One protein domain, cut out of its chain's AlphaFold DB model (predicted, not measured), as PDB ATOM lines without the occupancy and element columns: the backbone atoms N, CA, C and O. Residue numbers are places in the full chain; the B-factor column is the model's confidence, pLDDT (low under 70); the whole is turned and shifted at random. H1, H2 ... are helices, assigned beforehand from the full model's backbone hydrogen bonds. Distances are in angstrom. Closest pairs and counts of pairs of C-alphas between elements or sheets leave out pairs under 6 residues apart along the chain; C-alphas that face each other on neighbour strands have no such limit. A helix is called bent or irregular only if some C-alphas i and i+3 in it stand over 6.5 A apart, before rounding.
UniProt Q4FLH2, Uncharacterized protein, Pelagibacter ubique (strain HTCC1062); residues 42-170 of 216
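AT A GLANCE: This is residues 42 to 170 of the 216 residues of an uncharacterized protein of Pelagibacter ubique (strain HTCC1062) (UniProt Q4FLH2). A long bent helix, H4, makes the spine of an elongated, all-helix domain: H2 crosses its first arm H4a on one side, H6 packs on another side of that arm, and H5 folds back along it, with arm H4b making the far end. The small helices H1 and H3 lie at the other end of the domain, by the first part of H4a. The printed part has 129 residues with six named helices, in the order H1 to H6, and no named strand. By its radius of gyration of the C-alphas, 16.2 A, the whole is compact, and its C-alphas span 56 by 32 by 26 A.

IN THESE COORDINATES: H4, residues 88 to 117, was assigned as one helix by its hydrogen bonds but is bent: C-alphas 106 and 109 are 7.7 A apart. Its arm H4a, residues 88 to 106, is 26.7 A long and begins at C-alpha 88 (17.820, 40.880, -34.818); it has a kink of 25 degrees near residue 95. H4b, residues 109 to 117, is 12.6 A long and stands at a steep tilt of 58 degrees to H4a. H5, residues 125 to 143, is 26.8 A long. H2, residues 60 to 75, is 21.8 A long. H6, residues 153 to 168, is 22.5 A long and ends at C-alpha 168 (25.418, 43.648, -34.267). H1 is residues 47 to 52 and H3 residues 79 to 84.

HOW THE PARTS SIT: H4 is the hub, touching three helices. H4a touches H2 at a steep tilt of 45 degrees, opposite ways, the closest C-alphas being those of Met 71 and Ala 92, 4.4 A apart. H4a touches H6 at a shallow tilt of 20 degrees, opposite ways; the closest C-alphas, of Ala 94 and Met 157, are 4.3 A apart. H4a touches H5 at a shallow tilt of 30 degrees, opposite ways, with the C-alphas of Leu 93 and Met 141 closest at 7.1 A. H5 touches H4b with residues 125 to 128 alone, closest at the C-alphas of Leu 111 and Val 128, 6.6 A, at a steep tilt of 67 degrees, only just short of about perpendicular. H3 is close to H4a but not clearly touching: the closest C-alphas, of His 82 and Glu 88, are 6.8 A apart. H1 and H2 are near each other, with 7 pairs of C-alphas within 10 A. In H1, H2, H3, H4b, H5 and H6 every O i to N i+4 pair is within hydrogen-bond range; in H4a 14 of 15 are.

THE WHOLE: The two C-alphas farthest apart, of Asp 120 and Gly 170, are 55.7 A apart. The printed part has no cut and no long link. Its mean pLDDT is 95.7, and no printed residue is under 70.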
ATOM      1  N   PRO A  42       6.622  50.780 -50.760       96.69
ATOM      2  CA  PRO A  42       7.877  51.468 -50.498       96.69
ATOM      3  C   PRO A  42       8.748  51.508 -51.745       96.69
ATOM      4  O   PRO A  42       8.926  50.490 -52.421       96.69
ATOM      5  N   LYS A  43       9.319  52.677 -52.033       95.81
ATOM      6  CA  LYS A  43      10.226  52.841 -53.184       95.81
ATOM      7  C   LYS A  43      11.645  52.403 -52.855       95.81
ATOM      8  O   LYS A  43      12.366  51.921 -53.726       95.81
ATOM      9  N   VAL A  44      12.029  52.581 -51.597       95.62
ATOM     10  CA  VAL A  44      13.371  52.320 -51.089       95.62
ATOM     11  C   VAL A  44      13.273  51.348 -49.923       95.62
ATOM     12  O   VAL A  44      12.300  51.331 -49.170       95.62
ATOM     13  N   TYR A  45      14.287  50.504 -49.816       96.69
ATOM     14  CA  TYR A  45      14.439  49.523 -48.759       96.69
ATOM     15  C   TYR A  45      15.876  49.616 -48.243       96.69
ATOM     16  O   TYR A  45      16.768  49.882 -49.056       96.69
ATOM     17  N   PRO A  46      16.116  49.328 -46.954       97.31
ATOM     18  CA  PRO A  46      17.473  49.227 -46.437       97.31
ATOM     19  C   PRO A  46      18.281  48.207 -47.241       97.31
ATOM     20  O   PRO A  46      17.759  47.142 -47.592       97.31
ATOM     21  N   VAL A  47      19.548  48.511 -47.524       95.12
ATOM     22  CA  VAL A  47      20.405  47.679 -48.391       95.12
ATOM     23  C   VAL A  47      20.479  46.242 -47.869       95.12
ATOM     24  O   VAL A  47      20.132  45.310 -48.595       95.12
ATOM     25  N   GLY A  48      20.786  46.058 -46.581       94.50
ATOM     26  CA  GLY A  48      20.829  44.726 -45.970       94.50
ATOM     27  C   GLY A  48      19.470  44.010 -45.978       94.50
ATOM     28  O   GLY A  48      19.404  42.783 -46.094       94.50
ATOM     29  N   MET A  49      18.356  44.752 -45.931       95.62
ATOM     30  CA  MET A  49      17.026  44.151 -46.052       95.62
ATOM     31  C   MET A  49      16.807  43.603 -47.462       95.62
ATOM     32  O   MET A  49      16.302  42.489 -47.608       95.62
ATOM     33  N   LEU A  50      17.196  44.352 -48.498       94.56
ATOM     34  CA  LEU A  50      17.112  43.883 -49.883       94.56
ATOM     35  C   LEU A  50      17.962  42.637 -50.112       94.56
ATOM     36  O   LEU A  50      17.485  41.697 -50.745       94.56
ATOM     37  N   GLU A  51      19.171  42.613 -49.558       93.38
ATOM     38  CA  GLU A  51      20.086  41.469 -49.628       93.38
ATOM     39  C   GLU A  51      19.520  40.222 -48.936       93.38
ATOM     40  O   GLU A  51      19.744  39.101 -49.394       93.38
ATOM     41  N   SER A  52      18.717  40.400 -47.880       90.62
ATOM     42  CA  SER A  52      18.026  39.294 -47.202       90.62
ATOM     43  C   SER A  52      16.927  38.642 -48.059       90.62
ATOM     44  O   SER A  52      16.491  37.513 -47.797       90.62
ATOM     45  N   PHE A  53      16.455  39.331 -49.103       92.94
ATOM     46  CA  PHE A  53      15.501  38.781 -50.056       92.94
ATOM     47  C   PHE A  53      16.226  38.074 -51.209       92.94
ATOM     48  O   PHE A  53      17.325  38.428 -51.616       92.94
ATOM     49  N   SER A  54      15.591  37.052 -51.795       86.56
ATOM     50  CA  SER A  54      16.175  36.425 -52.992       86.56
ATOM     51  C   SER A  54      16.132  37.404 -54.163       86.56
ATOM     52  O   SER A  54      15.150  38.132 -54.298       86.56
ATOM     53  N   LYS A  55      17.117  37.347 -55.069       86.44
ATOM     54  CA  LYS A  55      17.154  38.179 -56.290       86.44
ATOM     55  C   LYS A  55      15.862  38.095 -57.122       86.44
ATOM     56  O   LYS A  55      15.437  39.075 -57.714       86.44
ATOM     57  N   SER A  56      15.189  36.941 -57.106       90.25
ATOM     58  CA  SER A  56      13.888  36.713 -57.761       90.25
ATOM     59  C   SER A  56      12.683  37.368 -57.059       90.25
ATOM     60  O   SER A  56      11.598  37.463 -57.628       90.25
ATOM     61  N   CYS A  57      12.838  37.819 -55.813       92.38
ATOM     62  CA  CYS A  57      11.778  38.369 -54.971       92.38
ATOM     63  C   CYS A  57      11.688  39.893 -55.126       92.38
ATOM     64  O   CYS A  57      11.961  40.663 -54.203       92.38
ATOM     65  N   VAL A  58      11.313  40.328 -56.328       91.56
ATOM     66  CA  VAL A  58      11.236  41.757 -56.677       91.56
ATOM     67  C   VAL A  58       9.901  42.372 -56.251       91.56
ATOM     68  O   VAL A  58       9.861  43.497 -55.767       91.56
ATOM     69  N   LYS A  59       8.801  41.620 -56.378       95.44
ATOM     70  CA  LYS A  59       7.444  42.106 -56.074       95.44
ATOM     71  C   LYS A  59       7.247  42.318 -54.569       95.44
ATOM     72  O   LYS A  59       7.586  41.427 -53.784       95.44
ATOM     73  N   PHE A  60       6.568  43.404 -54.179       96.50
ATOM     74  CA  PHE A  60       6.242  43.705 -52.777       96.50
ATOM     75  C   PHE A  60       5.629  42.525 -52.024       96.50
ATOM     76  O   PHE A  60       6.095  42.186 -50.945       96.50
ATOM     77  N   TYR A  61       4.639  41.843 -52.609       95.88
ATOM     78  CA  TYR A  61       3.983  40.699 -51.962       95.88
ATOM     79  C   TYR A  61       4.977  39.598 -51.559       95.88
ATOM     80  O   TYR A  61       4.880  39.027 -50.474       95.88
ATOM     81  N   CYS A  62       5.970  39.319 -52.411       96.56
ATOM     82  CA  CYS A  62       7.009  38.345 -52.098       96.56
ATOM     83  C   CYS A  62       7.874  38.824 -50.921       96.56
ATOM     84  O   CYS A  62       8.087  38.066 -49.971       96.56
ATOM     85  N   ARG A  63       8.324  40.086 -50.960       97.25
ATOM     86  CA  ARG A  63       9.153  40.696 -49.907       97.25
ATOM     87  C   ARG A  63       8.416  40.736 -48.573       97.25
ATOM     88  O   ARG A  63       8.941  40.250 -47.579       97.25
ATOM     89  N   ALA A  64       7.169  41.199 -48.567       97.56
ATOM     90  CA  ALA A  64       6.327  41.259 -47.379       97.56
ATOM     91  C   ALA A  64       6.070  39.870 -46.776       97.56
ATOM     92  O   ALA A  64       6.154  39.701 -45.561       97.56
ATOM     93  N   ASN A  65       5.829  38.844 -47.598       96.75
ATOM     94  CA  ASN A  65       5.672  37.474 -47.104       96.75
ATOM     95  C   ASN A  65       6.958  36.920 -46.483       96.75
ATOM     96  O   ASN A  65       6.899  36.251 -45.449       96.75
ATOM     97  N   LYS A  66       8.117  37.173 -47.103       96.62
ATOM     98  CA  LYS A  66       9.412  36.774 -46.538       96.62
ATOM     99  C   LYS A  66       9.683  37.508 -45.228       96.62
ATOM    100  O   LYS A  66       9.941  36.848 -44.227       96.62
ATOM    101  N   ALA A  67       9.519  38.828 -45.219       97.12
ATOM    102  CA  ALA A  67       9.649  39.674 -44.039       97.12
ATOM    103  C   ALA A  67       8.753  39.187 -42.892       97.12
ATOM    104  O   ALA A  67       9.241  38.964 -41.792       97.12
ATOM    105  N   THR A  68       7.476  38.898 -43.164       97.56
ATOM    106  CA  THR A  68       6.530  38.377 -42.161       97.56
ATOM    107  C   THR A  68       7.013  37.059 -41.550       97.56
ATOM    108  O   THR A  68       6.981  36.886 -40.332       97.56
ATOM    109  N   LYS A  69       7.481  36.120 -42.384       97.19
ATOM    110  CA  LYS A  69       7.994  34.824 -41.912       97.19
ATOM    111  C   LYS A  69       9.247  34.992 -41.056       97.19
ATOM    112  O   LYS A  69       9.351  34.338 -40.020       97.19
ATOM    113  N   THR A  70      10.183  35.835 -41.484       96.81
ATOM    114  CA  THR A  70      11.432  36.086 -40.755       96.81
ATOM    115  C   THR A  70      11.147  36.775 -39.425       96.81
ATOM    116  O   THR A  70      11.476  36.216 -38.383       96.81
ATOM    117  N   MET A  71      10.410  37.886 -39.443       97.12
ATOM    118  CA  MET A  71       9.994  38.634 -38.258       97.12
ATOM    119  C   MET A  71       9.309  37.730 -37.230       97.12
ATOM    120  O   MET A  71       9.663  37.745 -36.053       97.12
ATOM    121  N   SER A  72       8.348  36.909 -37.671       96.94
ATOM    122  CA  SER A  72       7.635  35.991 -36.779       96.94
ATOM    123  C   SER A  72       8.580  34.997 -36.107       96.94
ATOM    124  O   SER A  72       8.413  34.718 -34.923       96.94
ATOM    125  N   LYS A  73       9.559  34.448 -36.838       97.50
ATOM    126  CA  LYS A  73      10.554  33.536 -36.257       97.50
ATOM    127  C   LYS A  73      11.455  34.260 -35.267       97.50
ATOM    128  O   LYS A  73      11.769  33.690 -34.228       97.50
ATOM    129  N   THR A  74      11.856  35.489 -35.575       97.25
ATOM    130  CA  THR A  74      12.716  36.294 -34.707       97.25
ATOM    131  C   THR A  74      12.015  36.647 -33.400       97.25
ATOM    132  O   THR A  74      12.592  36.426 -32.344       97.25
ATOM    133  N   PHE A  75      10.753  37.083 -33.433       95.31
ATOM    134  CA  PHE A  75       9.993  37.396 -32.213       95.31
ATOM    135  C   PHE A  75       9.629  36.175 -31.360       95.31
ATOM    136  O   PHE A  75       9.298  36.332 -30.189       95.31
ATOM    137  N   GLN A  76       9.701  34.962 -31.912       96.31
ATOM    138  CA  GLN A  76       9.559  33.721 -31.140       96.31
ATOM    139  C   GLN A  76      10.847  33.320 -30.408       96.31
ATOM    140  O   GLN A  76      10.824  32.396 -29.594       96.31
ATOM    141  N   ARG A  77      11.989  33.954 -30.705       96.62
ATOM    142  CA  ARG A  77      13.256  33.622 -30.052       96.62
ATOM    143  C   ARG A  77      13.269  34.103 -28.602       96.62
ATOM    144  O   ARG A  77      12.648  35.094 -28.233       96.62
ATOM    145  N   GLY A  78      13.999  33.363 -27.771       93.94
ATOM    146  CA  GLY A  78      14.138  33.672 -26.354       93.94
ATOM    147  C   GLY A  78      15.137  34.803 -26.073       93.94
ATOM    148  O   GLY A  78      15.959  35.141 -26.931       93.94
ATOM    149  N   PRO A  79      15.143  35.338 -24.838       90.81
ATOM    150  CA  PRO A  79      16.041  36.421 -24.432       90.81
ATOM    151  C   PRO A  79      17.527  36.122 -24.665       90.81
ATOM    152  O   PRO A  79      18.271  37.005 -25.073       90.81
ATOM    153  N   GLU A  80      17.966  34.875 -24.465       91.62
ATOM    154  CA  GLU A  80      19.364  34.478 -24.680       91.62
ATOM    155  C   GLU A  80      19.815  34.629 -26.136       91.62
ATOM    156  O   GLU A  80      20.968  34.965 -26.397       91.62
ATOM    157  N   TYR A  81      18.919  34.384 -27.097       94.81
ATOM    158  CA  TYR A  81      19.217  34.586 -28.513       94.81
ATOM    159  C   TYR A  81      19.389  36.075 -28.809       94.81
ATOM    160  O   TYR A  81      20.361  36.460 -29.443       94.81
ATOM    161  N   HIS A  82      18.502  36.920 -28.288       93.94
ATOM    162  CA  HIS A  82      18.584  38.366 -28.498       93.94
ATOM    163  C   HIS A  82      19.753  39.021 -27.757       93.94
ATOM    164  O   HIS A  82      20.286  40.012 -28.231       93.94
ATOM    165  N   GLN A  83      20.229  38.448 -26.651       90.50
ATOM    166  CA  GLN A  83      21.494  38.877 -26.043       90.50
ATOM    167  C   GLN A  83      22.704  38.552 -26.929       90.50
ATOM    168  O   GLN A  83      23.688  39.284 -26.907       90.50
ATOM    169  N   LYS A  84      22.636  37.451 -27.692       91.31
ATOM    170  CA  LYS A  84      23.680  37.056 -28.649       91.31
ATOM    171  C   LYS A  84      23.593  37.801 -29.982       91.31
ATOM    172  O   LYS A  84      24.607  37.952 -30.649       91.31
ATOM    173  N   TYR A  85      22.397  38.235 -30.362       93.62
ATOM    174  CA  TYR A  85      22.124  38.912 -31.627       93.62
ATOM    175  C   TYR A  85      21.191  40.109 -31.382       93.62
ATOM    176  O   TYR A  85      20.001  40.055 -31.714       93.62
ATOM    177  N   PRO A  86      21.697  41.174 -30.734       91.94
ATOM    178  CA  PRO A  86      20.871  42.293 -30.281       91.94
ATOM    179  C   PRO A  86      20.223  43.076 -31.430       91.94
ATOM    180  O   PRO A  86      19.144  43.639 -31.245       91.94
ATOM    181  N   GLY A  87      20.813  43.064 -32.629       96.50
ATOM    182  CA  GLY A  87      20.242  43.720 -33.804       96.50
ATOM    183  C   GLY A  87      19.053  42.989 -34.435       96.50
ATOM    184  O   GLY A  87      18.244  43.617 -35.114       96.50
ATOM    185  N   GLU A  88      18.870  41.690 -34.171       96.88
ATOM    186  CA  GLU A  88      17.820  40.880 -34.818       96.88
ATOM    187  C   GLU A  88      16.408  41.380 -34.509       96.88
ATOM    188  O   GLU A  88      15.534  41.377 -35.377       96.88
ATOM    189  N   GLN A  89      16.171  41.852 -33.282       96.44
ATOM    190  CA  GLN A  89      14.868  42.420 -32.930       96.44
ATOM    191  C   GLN A  89      14.567  43.661 -33.769       96.44
ATOM    192  O   GLN A  89      13.430  43.843 -34.191       96.44
ATOM    193  N   LEU A  90      15.578  44.477 -34.063       97.81
ATOM    194  CA  LEU A  90      15.416  45.686 -34.859       97.81
ATOM    195  C   LEU A  90      15.212  45.365 -36.342       97.81
ATOM    196  O   LEU A  90      14.306  45.923 -36.956       97.81
ATOM    197  N   TYR A  91      15.923  44.383 -36.903       98.31
ATOM    198  CA  TYR A  91      15.613  43.885 -38.249       98.31
ATOM    199  C   TYR A  91      14.173  43.372 -38.354       98.31
ATOM    200  O   TYR A  91      13.483  43.641 -39.340       98.31
ATOM    201  N   ALA A  92      13.683  42.682 -37.321       98.06
ATOM    202  CA  ALA A  92      12.297  42.230 -37.264       98.06
ATOM    203  C   ALA A  92      11.295  43.400 -37.179       98.06
ATOM    204  O   ALA A  92      10.232  43.323 -37.791       98.06
ATOM    205  N   LEU A  93      11.628  44.508 -36.505       98.31
ATOM    206  CA  LEU A  93      10.810  45.731 -36.523       98.31
ATOM    207  C   LEU A  93      10.793  46.403 -37.903       98.31
ATOM    208  O   LEU A  93       9.740  46.845 -38.357       98.31
ATOM    209  N   ALA A  94      11.914  46.411 -38.626       98.38
ATOM    210  CA  ALA A  94      11.936  46.882 -40.011       98.38
ATOM    211  C   ALA A  94      11.040  46.005 -40.909       98.38
ATOM    212  O   ALA A  94      10.249  46.499 -41.710       98.38
ATOM    213  N   GLN A  95      11.096  44.683 -40.734       98.44
ATOM    214  CA  GLN A  95      10.233  43.728 -41.435       98.44
ATOM    215  C   GLN A  95       8.747  43.872 -41.055       98.44
ATOM    216  O   GLN A  95       7.872  43.633 -41.895       98.44
ATOM    217  N   PHE A  96       8.453  44.296 -39.821       98.56
ATOM    218  CA  PHE A  96       7.098  44.580 -39.355       98.56
ATOM    219  C   PHE A  96       6.428  45.693 -40.164       98.56
ATOM    220  O   PHE A  96       5.234  45.593 -40.440       98.56
ATOM    221  N   GLU A  97       7.168  46.710 -40.612       98.56
ATOM    222  CA  GLU A  97       6.608  47.769 -41.462       98.56
ATOM    223  C   GLU A  97       6.064  47.203 -42.794       98.56
ATOM    224  O   GLU A  97       4.973  47.575 -43.233       98.56
ATOM    225  N   LEU A  98       6.744  46.218 -43.397       98.38
ATOM    226  CA  LEU A  98       6.244  45.531 -44.599       98.38
ATOM    227  C   LEU A  98       5.022  44.658 -44.307       98.38
ATOM    228  O   LEU A  98       4.076  44.628 -45.101       98.38
ATOM    229  N   TYR A  99       5.022  43.957 -43.170       98.44
ATOM    230  CA  TYR A  99       3.859  43.198 -42.710       98.44
ATOM    231  C   TYR A  99       2.643  44.114 -42.509       98.44
ATOM    232  O   TYR A  99       1.549  43.798 -42.980       98.44
ATOM    233  N   TYR A 100       2.837  45.274 -41.881       98.56
ATOM    234  CA  TYR A 100       1.795  46.270 -41.663       98.56
ATOM    235  C   TYR A 100       1.178  46.751 -42.983       98.56
ATOM    236  O   TYR A 100      -0.040  46.687 -43.167       98.56
ATOM    237  N   LEU A 101       2.016  47.140 -43.949       98.62
ATOM    238  CA  LEU A 101       1.566  47.538 -45.285       98.62
ATOM    239  C   LEU A 101       0.797  46.421 -46.006       98.62
ATOM    240  O   LEU A 101      -0.229  46.674 -46.642       98.62
ATOM    241  N   GLN A 102       1.242  45.170 -45.874       98.12
ATOM    242  CA  GLN A 102       0.540  44.014 -46.431       98.12
ATOM    243  C   GLN A 102      -0.855  43.838 -45.801       98.12
ATOM    244  O   GLN A 102      -1.808  43.534 -46.527       98.12
ATOM    245  N   GLN A 103      -1.005  44.079 -44.492       98.19
ATOM    246  CA  GLN A 103      -2.305  44.053 -43.813       98.19
ATOM    247  C   GLN A 103      -3.236  45.172 -44.294       98.19
ATOM    248  O   GLN A 103      -4.416  44.905 -44.544       98.19
ATOM    249  N   LEU A 104      -2.720  46.390 -44.497       98.12
ATOM    250  CA  LEU A 104      -3.495  47.487 -45.086       98.12
ATOM    251  C   LEU A 104      -3.982  47.133 -46.494       98.12
ATOM    252  O   LEU A 104      -5.175  47.229 -46.779       98.12
ATOM    253  N   LYS A 105      -3.084  46.637 -47.355       97.81
ATOM    254  CA  LYS A 105      -3.409  46.246 -48.735       97.81
ATOM    255  C   LYS A 105      -4.513  45.188 -48.789       97.81
ATOM    256  O   LYS A 105      -5.462  45.313 -49.559       97.81
ATOM    257  N   GLN A 106      -4.420  44.152 -47.952       97.31
ATOM    258  CA  GLN A 106      -5.400  43.059 -47.910       97.31
ATOM    259  C   GLN A 106      -6.772  43.492 -47.380       97.31
ATOM    260  O   GLN A 106      -7.795  42.927 -47.774       97.31
ATOM    261  N   ASN A 107      -6.811  44.479 -46.483       97.81
ATOM    262  CA  ASN A 107      -8.044  44.916 -45.831       97.81
ATOM    263  C   ASN A 107      -8.619  46.219 -46.410       97.81
ATOM    264  O   ASN A 107      -9.697  46.624 -45.985       97.81
ATOM    265  N   GLN A 108      -7.988  46.827 -47.420       97.19
ATOM    266  CA  GLN A 108      -8.402  48.105 -48.017       97.19
ATOM    267  C   GLN A 108      -9.892  48.146 -48.391       97.19
ATOM    268  O   GLN A 108     -10.624  49.026 -47.943       97.19
ATOM    269  N   LYS A 109     -10.382  47.154 -49.151       96.50
ATOM    270  CA  LYS A 109     -11.801  47.086 -49.553       96.50
ATOM    271  C   LYS A 109     -12.747  46.921 -48.358       96.50
ATOM    272  O   LYS A 109     -13.872  47.410 -48.393       96.50
ATOM    273  N   LYS A 110     -12.317  46.205 -47.315       96.31
ATOM    274  CA  LYS A 110     -13.116  46.001 -46.095       96.31
ATOM    275  C   LYS A 110     -13.203  47.293 -45.290       96.31
ATOM    276  O   LYS A 110     -14.285  47.629 -44.827       96.31
ATOM    277  N   LEU A 111     -12.092  48.025 -45.194       96.38
ATOM    278  CA  LEU A 111     -12.019  49.318 -44.521       96.38
ATOM    279  C   LEU A 111     -12.902  50.360 -45.218       96.38
ATOM    280  O   LEU A 111     -13.710  51.003 -44.561       96.38
ATOM    281  N   GLN A 112     -12.824  50.457 -46.550       95.12
ATOM    282  CA  GLN A 112     -13.688  51.346 -47.340       95.12
ATOM    283  C   GLN A 112     -15.175  51.042 -47.117       95.12
ATOM    284  O   GLN A 112     -15.957  51.949 -46.855       95.12
ATOM    285  N   LYS A 113     -15.554  49.757 -47.163       95.50
ATOM    286  CA  LYS A 113     -16.936  49.334 -46.904       95.50
ATOM    287  C   LYS A 113     -17.387  49.675 -45.486       95.50
ATOM    288  O   LYS A 113     -18.495  50.172 -45.334       95.50
ATOM    289  N   PHE A 114     -16.545  49.434 -44.479       95.69
ATOM    290  CA  PHE A 114     -16.847  49.793 -43.093       95.69
ATOM    291  C   PHE A 114     -17.108  51.297 -42.958       95.69
ATOM    292  O   PHE A 114     -18.161  51.681 -42.466       95.69
ATOM    293  N   VAL A 115     -16.202  52.142 -43.466       94.38
ATOM    294  CA  VAL A 115     -16.337  53.609 -43.391       94.38
ATOM    295  C   VAL A 115     -17.602  54.090 -44.103       94.38
ATOM    296  O   VAL A 115     -18.295  54.950 -43.578       94.38
ATOM    297  N   SER A 116     -17.943  53.511 -45.261       94.81
ATOM    298  CA  SER A 116     -19.130  53.916 -46.030       94.81
ATOM    299  C   SER A 116     -20.469  53.592 -45.363       94.81
ATOM    300  O   SER A 116     -21.488  54.141 -45.763       94.81
ATOM    301  N   THR A 117     -20.485  52.674 -44.393       93.56
ATOM    302  CA  THR A 117     -21.715  52.253 -43.710       93.56
ATOM    303  C   THR A 117     -21.711  52.563 -42.218       93.56
ATOM    304  O   THR A 117     -22.632  52.153 -41.520       93.56
ATOM    305  N   TRP A 118     -20.672  53.224 -41.713       91.69
ATOM    306  CA  TRP A 118     -20.548  53.604 -40.311       91.69
ATOM    307  C   TRP A 118     -21.360  54.879 -40.019       91.69
ATOM    308  O   TRP A 118     -21.298  55.800 -40.834       91.69
ATOM    309  N   PRO A 119     -22.058  54.991 -38.868       91.38
ATOM    310  CA  PRO A 119     -22.147  54.030 -37.759       91.38
ATOM    311  C   PRO A 119     -23.261  52.978 -37.902       91.38
ATOM    312  O   PRO A 119     -23.288  52.019 -37.131       91.38
ATOM    313  N   ASP A 120     -24.138  53.115 -38.899       90.19
ATOM    314  CA  ASP A 120     -25.375  52.331 -39.039       90.19
ATOM    315  C   ASP A 120     -25.149  50.818 -39.181       90.19
ATOM    316  O   ASP A 120     -25.940  50.004 -38.703       90.19
ATOM    317  N   LYS A 121     -24.075  50.410 -39.871       89.56
ATOM    318  CA  LYS A 121     -23.700  49.003 -40.064       89.56
ATOM    319  C   LYS A 121     -22.222  48.792 -39.776       89.56
ATOM    320  O   LYS A 121     -21.345  49.316 -40.462       89.56
ATOM    321  N   LYS A 122     -21.945  47.861 -38.867       90.12
ATOM    322  CA  LYS A 122     -20.598  47.532 -38.369       90.12
ATOM    323  C   LYS A 122     -19.918  46.404 -39.153       90.12
ATOM    324  O   LYS A 122     -19.164  45.578 -38.628       90.12
ATOM    325  N   ARG A 123     -20.196  46.326 -40.460       89.19
ATOM    326  CA  ARG A 123     -19.678  45.259 -41.330       89.19
ATOM    327  C   ARG A 123     -18.152  45.337 -41.394       89.19
ATOM    328  O   ARG A 123     -17.608  46.363 -41.769       89.19
ATOM    329  N   TYR A 124     -17.472  44.223 -41.117       94.44
ATOM    330  CA  TYR A 124     -16.006  44.134 -41.002       94.44
ATOM    331  C   TYR A 124     -15.403  44.803 -39.755       94.44
ATOM    332  O   TYR A 124     -14.180  44.944 -39.695       94.44
ATOM    333  N   GLY A 125     -16.198  45.122 -38.726       94.38
ATOM    334  CA  GLY A 125     -15.700  45.706 -37.473       94.38
ATOM    335  C   GLY A 125     -14.544  44.918 -36.839       94.38
ATOM    336  O   GLY A 125     -13.545  45.495 -36.418       94.38
ATOM    337  N   LYS A 126     -14.584  43.577 -36.887       94.88
ATOM    338  CA  LYS A 126     -13.468  42.725 -36.424       94.88
ATOM    339  C   LYS A 126     -12.153  42.990 -37.171       94.88
ATOM    340  O   LYS A 126     -11.097  43.043 -36.544       94.88
ATOM    341  N   ASN A 127     -12.205  43.185 -38.491       96.12
ATOM    342  CA  ASN A 127     -11.027  43.522 -39.296       96.12
ATOM    343  C   ASN A 127     -10.499  44.916 -38.945       96.12
ATOM    344  O   ASN A 127      -9.290  45.079 -38.806       96.12
ATOM    345  N   VAL A 128     -11.392  45.892 -38.760       96.31
ATOM    346  CA  VAL A 128     -11.022  47.262 -38.377       96.31
ATOM    347  C   VAL A 128     -10.353  47.284 -37.004       96.31
ATOM    348  O   VAL A 128      -9.240  47.786 -36.886       96.31
ATOM    349  N   VAL A 129     -10.947  46.641 -35.995       95.69
ATOM    350  CA  VAL A 129     -10.330  46.509 -34.663       95.69
ATOM    351  C   VAL A 129      -8.968  45.823 -34.742       95.69
ATOM    352  O   VAL A 129      -8.031  46.241 -34.066       95.69
ATOM    353  N   SER A 130      -8.825  44.786 -35.574       96.56
ATOM    354  CA  SER A 130      -7.531  44.123 -35.767       96.56
ATOM    355  C   SER A 130      -6.470  45.076 -36.328       96.56
ATOM    356  O   SER A 130      -5.328  45.032 -35.875       96.56
ATOM    357  N   LEU A 131      -6.828  45.938 -37.286       97.88
ATOM    358  CA  LEU A 131      -5.916  46.943 -37.840       97.88
ATOM    359  C   LEU A 131      -5.577  48.037 -36.822       97.88
ATOM    360  O   LEU A 131      -4.411  48.402 -36.710       97.88
ATOM    361  N   ILE A 132      -6.552  48.509 -36.038       96.12
ATOM    362  CA  ILE A 132      -6.327  49.501 -34.971       96.12
ATOM    363  C   ILE A 132      -5.355  48.947 -33.926       96.12
ATOM    364  O   ILE A 132      -4.362  49.591 -33.590       96.12
ATOM    365  N   LYS A 133      -5.574  47.710 -33.461       95.12
ATOM    366  CA  LYS A 133      -4.650  47.026 -32.541       95.12
ATOM    367  C   LYS A 133      -3.249  46.908 -33.136       95.12
ATOM    368  O   LYS A 133      -2.264  47.155 -32.442       95.12
ATOM    369  N   LEU A 134      -3.155  46.563 -34.420       97.44
ATOM    370  CA  LEU A 134      -1.880  46.470 -35.119       97.44
ATOM    371  C   LEU A 134      -1.178  47.836 -35.225       97.44
ATOM    372  O   LEU A 134       0.033  47.908 -35.020       97.44
ATOM    373  N   ASN A 135      -1.919  48.916 -35.480       97.56
ATOM    374  CA  ASN A 135      -1.376  50.273 -35.541       97.56
ATOM    375  C   ASN A 135      -0.874  50.759 -34.175       97.56
ATOM    376  O   ASN A 135       0.208  51.329 -34.094       97.56
ATOM    377  N   LYS A 136      -1.586  50.439 -33.087       94.88
ATOM    378  CA  LYS A 136      -1.122  50.704 -31.713       94.88
ATOM    379  C   LYS A 136       0.187  49.972 -31.397       94.88
ATOM    380  O   LYS A 136       1.035  50.498 -30.680       94.88
ATOM    381  N   SER A 137       0.386  48.766 -31.934       95.81
ATOM    382  CA  SER A 137       1.679  48.075 -31.844       95.81
ATOM    383  C   SER A 137       2.761  48.784 -32.661       95.81
ATOM    384  O   SER A 137       3.849  49.009 -32.138       95.81
ATOM    385  N   ARG A 138       2.452  49.195 -33.901       97.94
ATOM    386  CA  ARG A 138       3.359  49.968 -34.768       97.94
ATOM    387  C   ARG A 138       3.823  51.266 -34.107       97.94
ATOM    388  O   ARG A 138       5.012  51.558 -34.111       97.94
ATOM    389  N   GLU A 139       2.900  52.011 -33.505       97.19
ATOM    390  CA  GLU A 139       3.181  53.250 -32.778       97.19
ATOM    391  C   GLU A 139       4.170  53.014 -31.631       97.19
ATOM    392  O   GLU A 139       5.183  53.699 -31.542       97.19
ATOM    393  N   LYS A 140       3.936  51.995 -30.791       96.00
ATOM    394  CA  LYS A 140       4.849  51.646 -29.689       96.00
ATOM    395  C   LYS A 140       6.237  51.249 -30.180       96.00
ATOM    396  O   LYS A 140       7.230  51.647 -29.580       96.00
ATOM    397  N   MET A 141       6.297  50.453 -31.245       97.31
ATOM    398  CA  MET A 141       7.561  50.049 -31.859       97.31
ATOM    399  C   MET A 141       8.335  51.278 -32.343       97.31
ATOM    400  O   MET A 141       9.517  51.414 -32.039       97.31
ATOM    401  N   ARG A 142       7.650  52.209 -33.020       98.12
ATOM    402  CA  ARG A 142       8.246  53.445 -33.539       98.12
ATOM    403  C   ARG A 142       8.727  54.362 -32.422       98.12
ATOM    404  O   ARG A 142       9.873  54.810 -32.447       98.12
ATOM    405  N   ALA A 143       7.903  54.550 -31.396       97.31
ATOM    406  CA  ALA A 143       8.238  55.365 -30.235       97.31
ATOM    407  C   ALA A 143       9.496  54.867 -29.504       97.31
ATOM    408  O   ALA A 143      10.244  55.679 -28.964       97.31
ATOM    409  N   ALA A 144       9.778  53.558 -29.530       94.31
ATOM    410  CA  ALA A 144      10.977  52.990 -28.913       94.31
ATOM    411  C   ALA A 144      12.293  53.515 -29.522       94.31
ATOM    412  O   ALA A 144      13.318  53.485 -28.847       94.31
ATOM    413  N   LEU A 145      12.263  54.023 -30.760       95.31
ATOM    414  CA  LEU A 145      13.390  54.701 -31.415       95.31
ATOM    415  C   LEU A 145      13.097  56.183 -31.706       95.31
ATOM    416  O   LEU A 145      13.653  56.759 -32.642       95.31
ATOM    417  N   GLY A 146      12.204  56.811 -30.933       96.06
ATOM    418  CA  GLY A 146      11.885  58.235 -31.080       96.06
ATOM    419  C   GLY A 146      11.183  58.590 -32.395       96.06
ATOM    420  O   GLY A 146      11.270  59.727 -32.849       96.06
ATOM    421  N   MET A 147      10.524  57.619 -33.030       97.81
ATOM    422  CA  MET A 147       9.694  57.824 -34.217       97.81
ATOM    423  C   MET A 147       8.217  57.911 -33.839       97.81
ATOM    424  O   MET A 147       7.794  57.465 -32.773       97.81
ATOM    425  N   ASP A 148       7.414  58.413 -34.766       96.94
ATOM    426  CA  ASP A 148       5.963  58.498 -34.649       96.94
ATOM    427  C   ASP A 148       5.272  57.959 -35.916       96.94
ATOM    428  O   ASP A 148       5.906  57.429 -36.835       96.94
ATOM    429  N   LEU A 149       3.944  58.064 -35.983       95.81
ATOM    430  CA  LEU A 149       3.188  57.636 -37.164       95.81
ATOM    431  C   LEU A 149       3.401  58.540 -38.393       95.81
ATOM    432  O   LEU A 149       3.102  58.095 -39.500       95.81
ATOM    433  N   ASN A 150       3.954  59.748 -38.225       96.31
ATOM    434  CA  ASN A 150       4.275  60.667 -39.323       96.31
ATOM    435  C   ASN A 150       5.599  60.314 -40.011       96.31
ATOM    436  O   ASN A 150       5.816  60.676 -41.165       96.31
ATOM    437  N   THR A 151       6.476  59.589 -39.318       97.62
ATOM    438  CA  THR A 151       7.713  59.055 -39.898       97.62
ATOM    439  C   THR A 151       7.377  58.166 -41.100       97.62
ATOM    440  O   THR A 151       6.512  57.285 -41.003       97.62
ATOM    441  N   SER A 152       8.045  58.365 -42.241       97.75
ATOM    442  CA  SER A 152       7.772  57.562 -43.441       97.75
ATOM    443  C   SER A 152       8.045  56.072 -43.186       97.75
ATOM    444  O   SER A 152       8.703  55.687 -42.213       97.75
ATOM    445  N   VAL A 153       7.475  55.188 -44.009       98.12
ATOM    446  CA  VAL A 153       7.738  53.747 -43.864       98.12
ATOM    447  C   VAL A 153       9.200  53.451 -44.177       98.12
ATOM    448  O   VAL A 153       9.835  52.695 -43.448       98.12
ATOM    449  N   GLU A 154       9.737  54.086 -45.212       98.44
ATOM    450  CA  GLU A 154      11.133  54.002 -45.618       98.44
ATOM    451  C   GLU A 154      12.078  54.443 -44.494       98.44
ATOM    452  O   GLU A 154      12.949  53.665 -44.107       98.44
ATOM    453  N   ASP A 155      11.853  55.616 -43.892       98.31
ATOM    454  CA  ASP A 155      12.690  56.108 -42.790       98.31
ATOM    455  C   ASP A 155      12.596  55.209 -41.559       98.31
ATOM    456  O   ASP A 155      13.592  54.984 -40.871       98.31
ATOM    457  N   ALA A 156      11.403  54.682 -41.266       98.44
ATOM    458  CA  ALA A 156      11.230  53.762 -40.153       98.44
ATOM    459  C   ALA A 156      12.008  52.463 -40.377       98.44
ATOM    460  O   ALA A 156      12.754  52.041 -39.493       98.44
ATOM    461  N   MET A 157      11.884  51.855 -41.564       98.50
ATOM    462  CA  MET A 157      12.648  50.661 -41.926       98.50
ATOM    463  C   MET A 157      14.154  50.911 -41.840       98.50
ATOM    464  O   MET A 157      14.855  50.091 -41.251       98.50
ATOM    465  N   GLU A 158      14.638  52.034 -42.372       98.31
ATOM    466  CA  GLU A 158      16.059  52.392 -42.362       98.31
ATOM    467  C   GLU A 158      16.590  52.584 -40.942       98.31
ATOM    468  O   GLU A 158      17.593  51.980 -40.571       98.31
ATOM    469  N   ARG A 159      15.886  53.345 -40.096       98.31
ATOM    470  CA  ARG A 159      16.302  53.585 -38.705       98.31
ATOM    471  C   ARG A 159      16.381  52.295 -37.897       98.31
ATOM    472  O   ARG A 159      17.354  52.091 -37.171       98.31
ATOM    473  N   TYR A 160      15.385  51.417 -38.030       98.38
ATOM    474  CA  TYR A 160      15.444  50.099 -37.404       98.38
ATOM    475  C   TYR A 160      16.626  49.286 -37.932       98.38
ATOM    476  O   TYR A 160      17.356  48.690 -37.144       98.38
ATOM    477  N   TRP A 161      16.830  49.266 -39.250       98.12
ATOM    478  CA  TRP A 161      17.869  48.452 -39.868       98.12
ATOM    479  C   TRP A 161      19.274  48.908 -39.477       98.12
ATOM    480  O   TRP A 161      20.052  48.110 -38.964       98.12
ATOM    481  N   VAL A 162      19.569  50.201 -39.620       97.50
ATOM    482  CA  VAL A 162      20.865  50.797 -39.268       97.50
ATOM    483  C   VAL A 162      21.177  50.607 -37.786       97.50
ATOM    484  O   VAL A 162      22.309  50.285 -37.429       97.50
ATOM    485  N   MET A 163      20.183  50.757 -36.906       97.69
ATOM    486  CA  MET A 163      20.379  50.484 -35.483       97.69
ATOM    487  C   MET A 163      20.622  48.986 -35.228       97.69
ATOM    488  O   MET A 163      21.446  48.634 -34.386       97.69
ATOM    489  N   GLY A 164      19.969  48.097 -35.981       97.06
ATOM    490  CA  GLY A 164      20.253  46.662 -35.967       97.06
ATOM    491  C   GLY A 164      21.698  46.347 -36.357       97.06
ATOM    492  O   GLY A 164      22.399  45.656 -35.616       97.06
ATOM    493  N   ASP A 165      22.171  46.931 -37.460       96.75
ATOM    494  CA  ASP A 165      23.560  46.815 -37.915       96.75
ATOM    495  C   ASP A 165      24.533  47.342 -36.861       96.75
ATOM    496  O   ASP A 165      25.545  46.708 -36.568       96.75
ATOM    497  N   PHE A 166      24.218  48.488 -36.254       96.25
ATOM    498  CA  PHE A 166      25.032  49.084 -35.202       96.25
ATOM    499  C   PHE A 166      25.160  48.163 -33.983       96.25
ATOM    500  O   PHE A 166      26.273  47.921 -33.519       96.25
ATOM    501  N   LEU A 167      24.050  47.602 -33.492       95.19
ATOM    502  CA  LEU A 167      24.077  46.693 -32.344       95.19
ATOM    503  C   LEU A 167      24.844  45.400 -32.643       95.19
ATOM    504  O   LEU A 167      25.568  44.906 -31.782       95.19
ATOM    505  N   ASN A 168      24.722  44.869 -33.861       93.12
ATOM    506  CA  ASN A 168      25.418  43.648 -34.267       93.12
ATOM    507  C   ASN A 168      26.922  43.846 -34.515       93.12
ATOM    508  O   ASN A 168      27.663  42.865 -34.516       93.12
ATOM    509  N   LYS A 169      27.398  45.087 -34.682       93.62
ATOM    510  CA  LYS A 169      28.838  45.402 -34.715       93.62
ATOM    511  C   LYS A 169      29.500  45.333 -33.334       93.62
ATOM    512  O   LYS A 169      30.724  45.359 -33.252       93.62
ATOM    513  N   GLY A 170      28.719  45.282 -32.255       90.50
ATOM    514  CA  GLY A 170      29.243  45.211 -30.895       90.50
ATOM    515  C   GLY A 170      29.803  43.833 -30.538       90.50
ATOM    516  O   GLY A 170      29.211  42.800 -30.846       90.50
TER     517      GLY A 170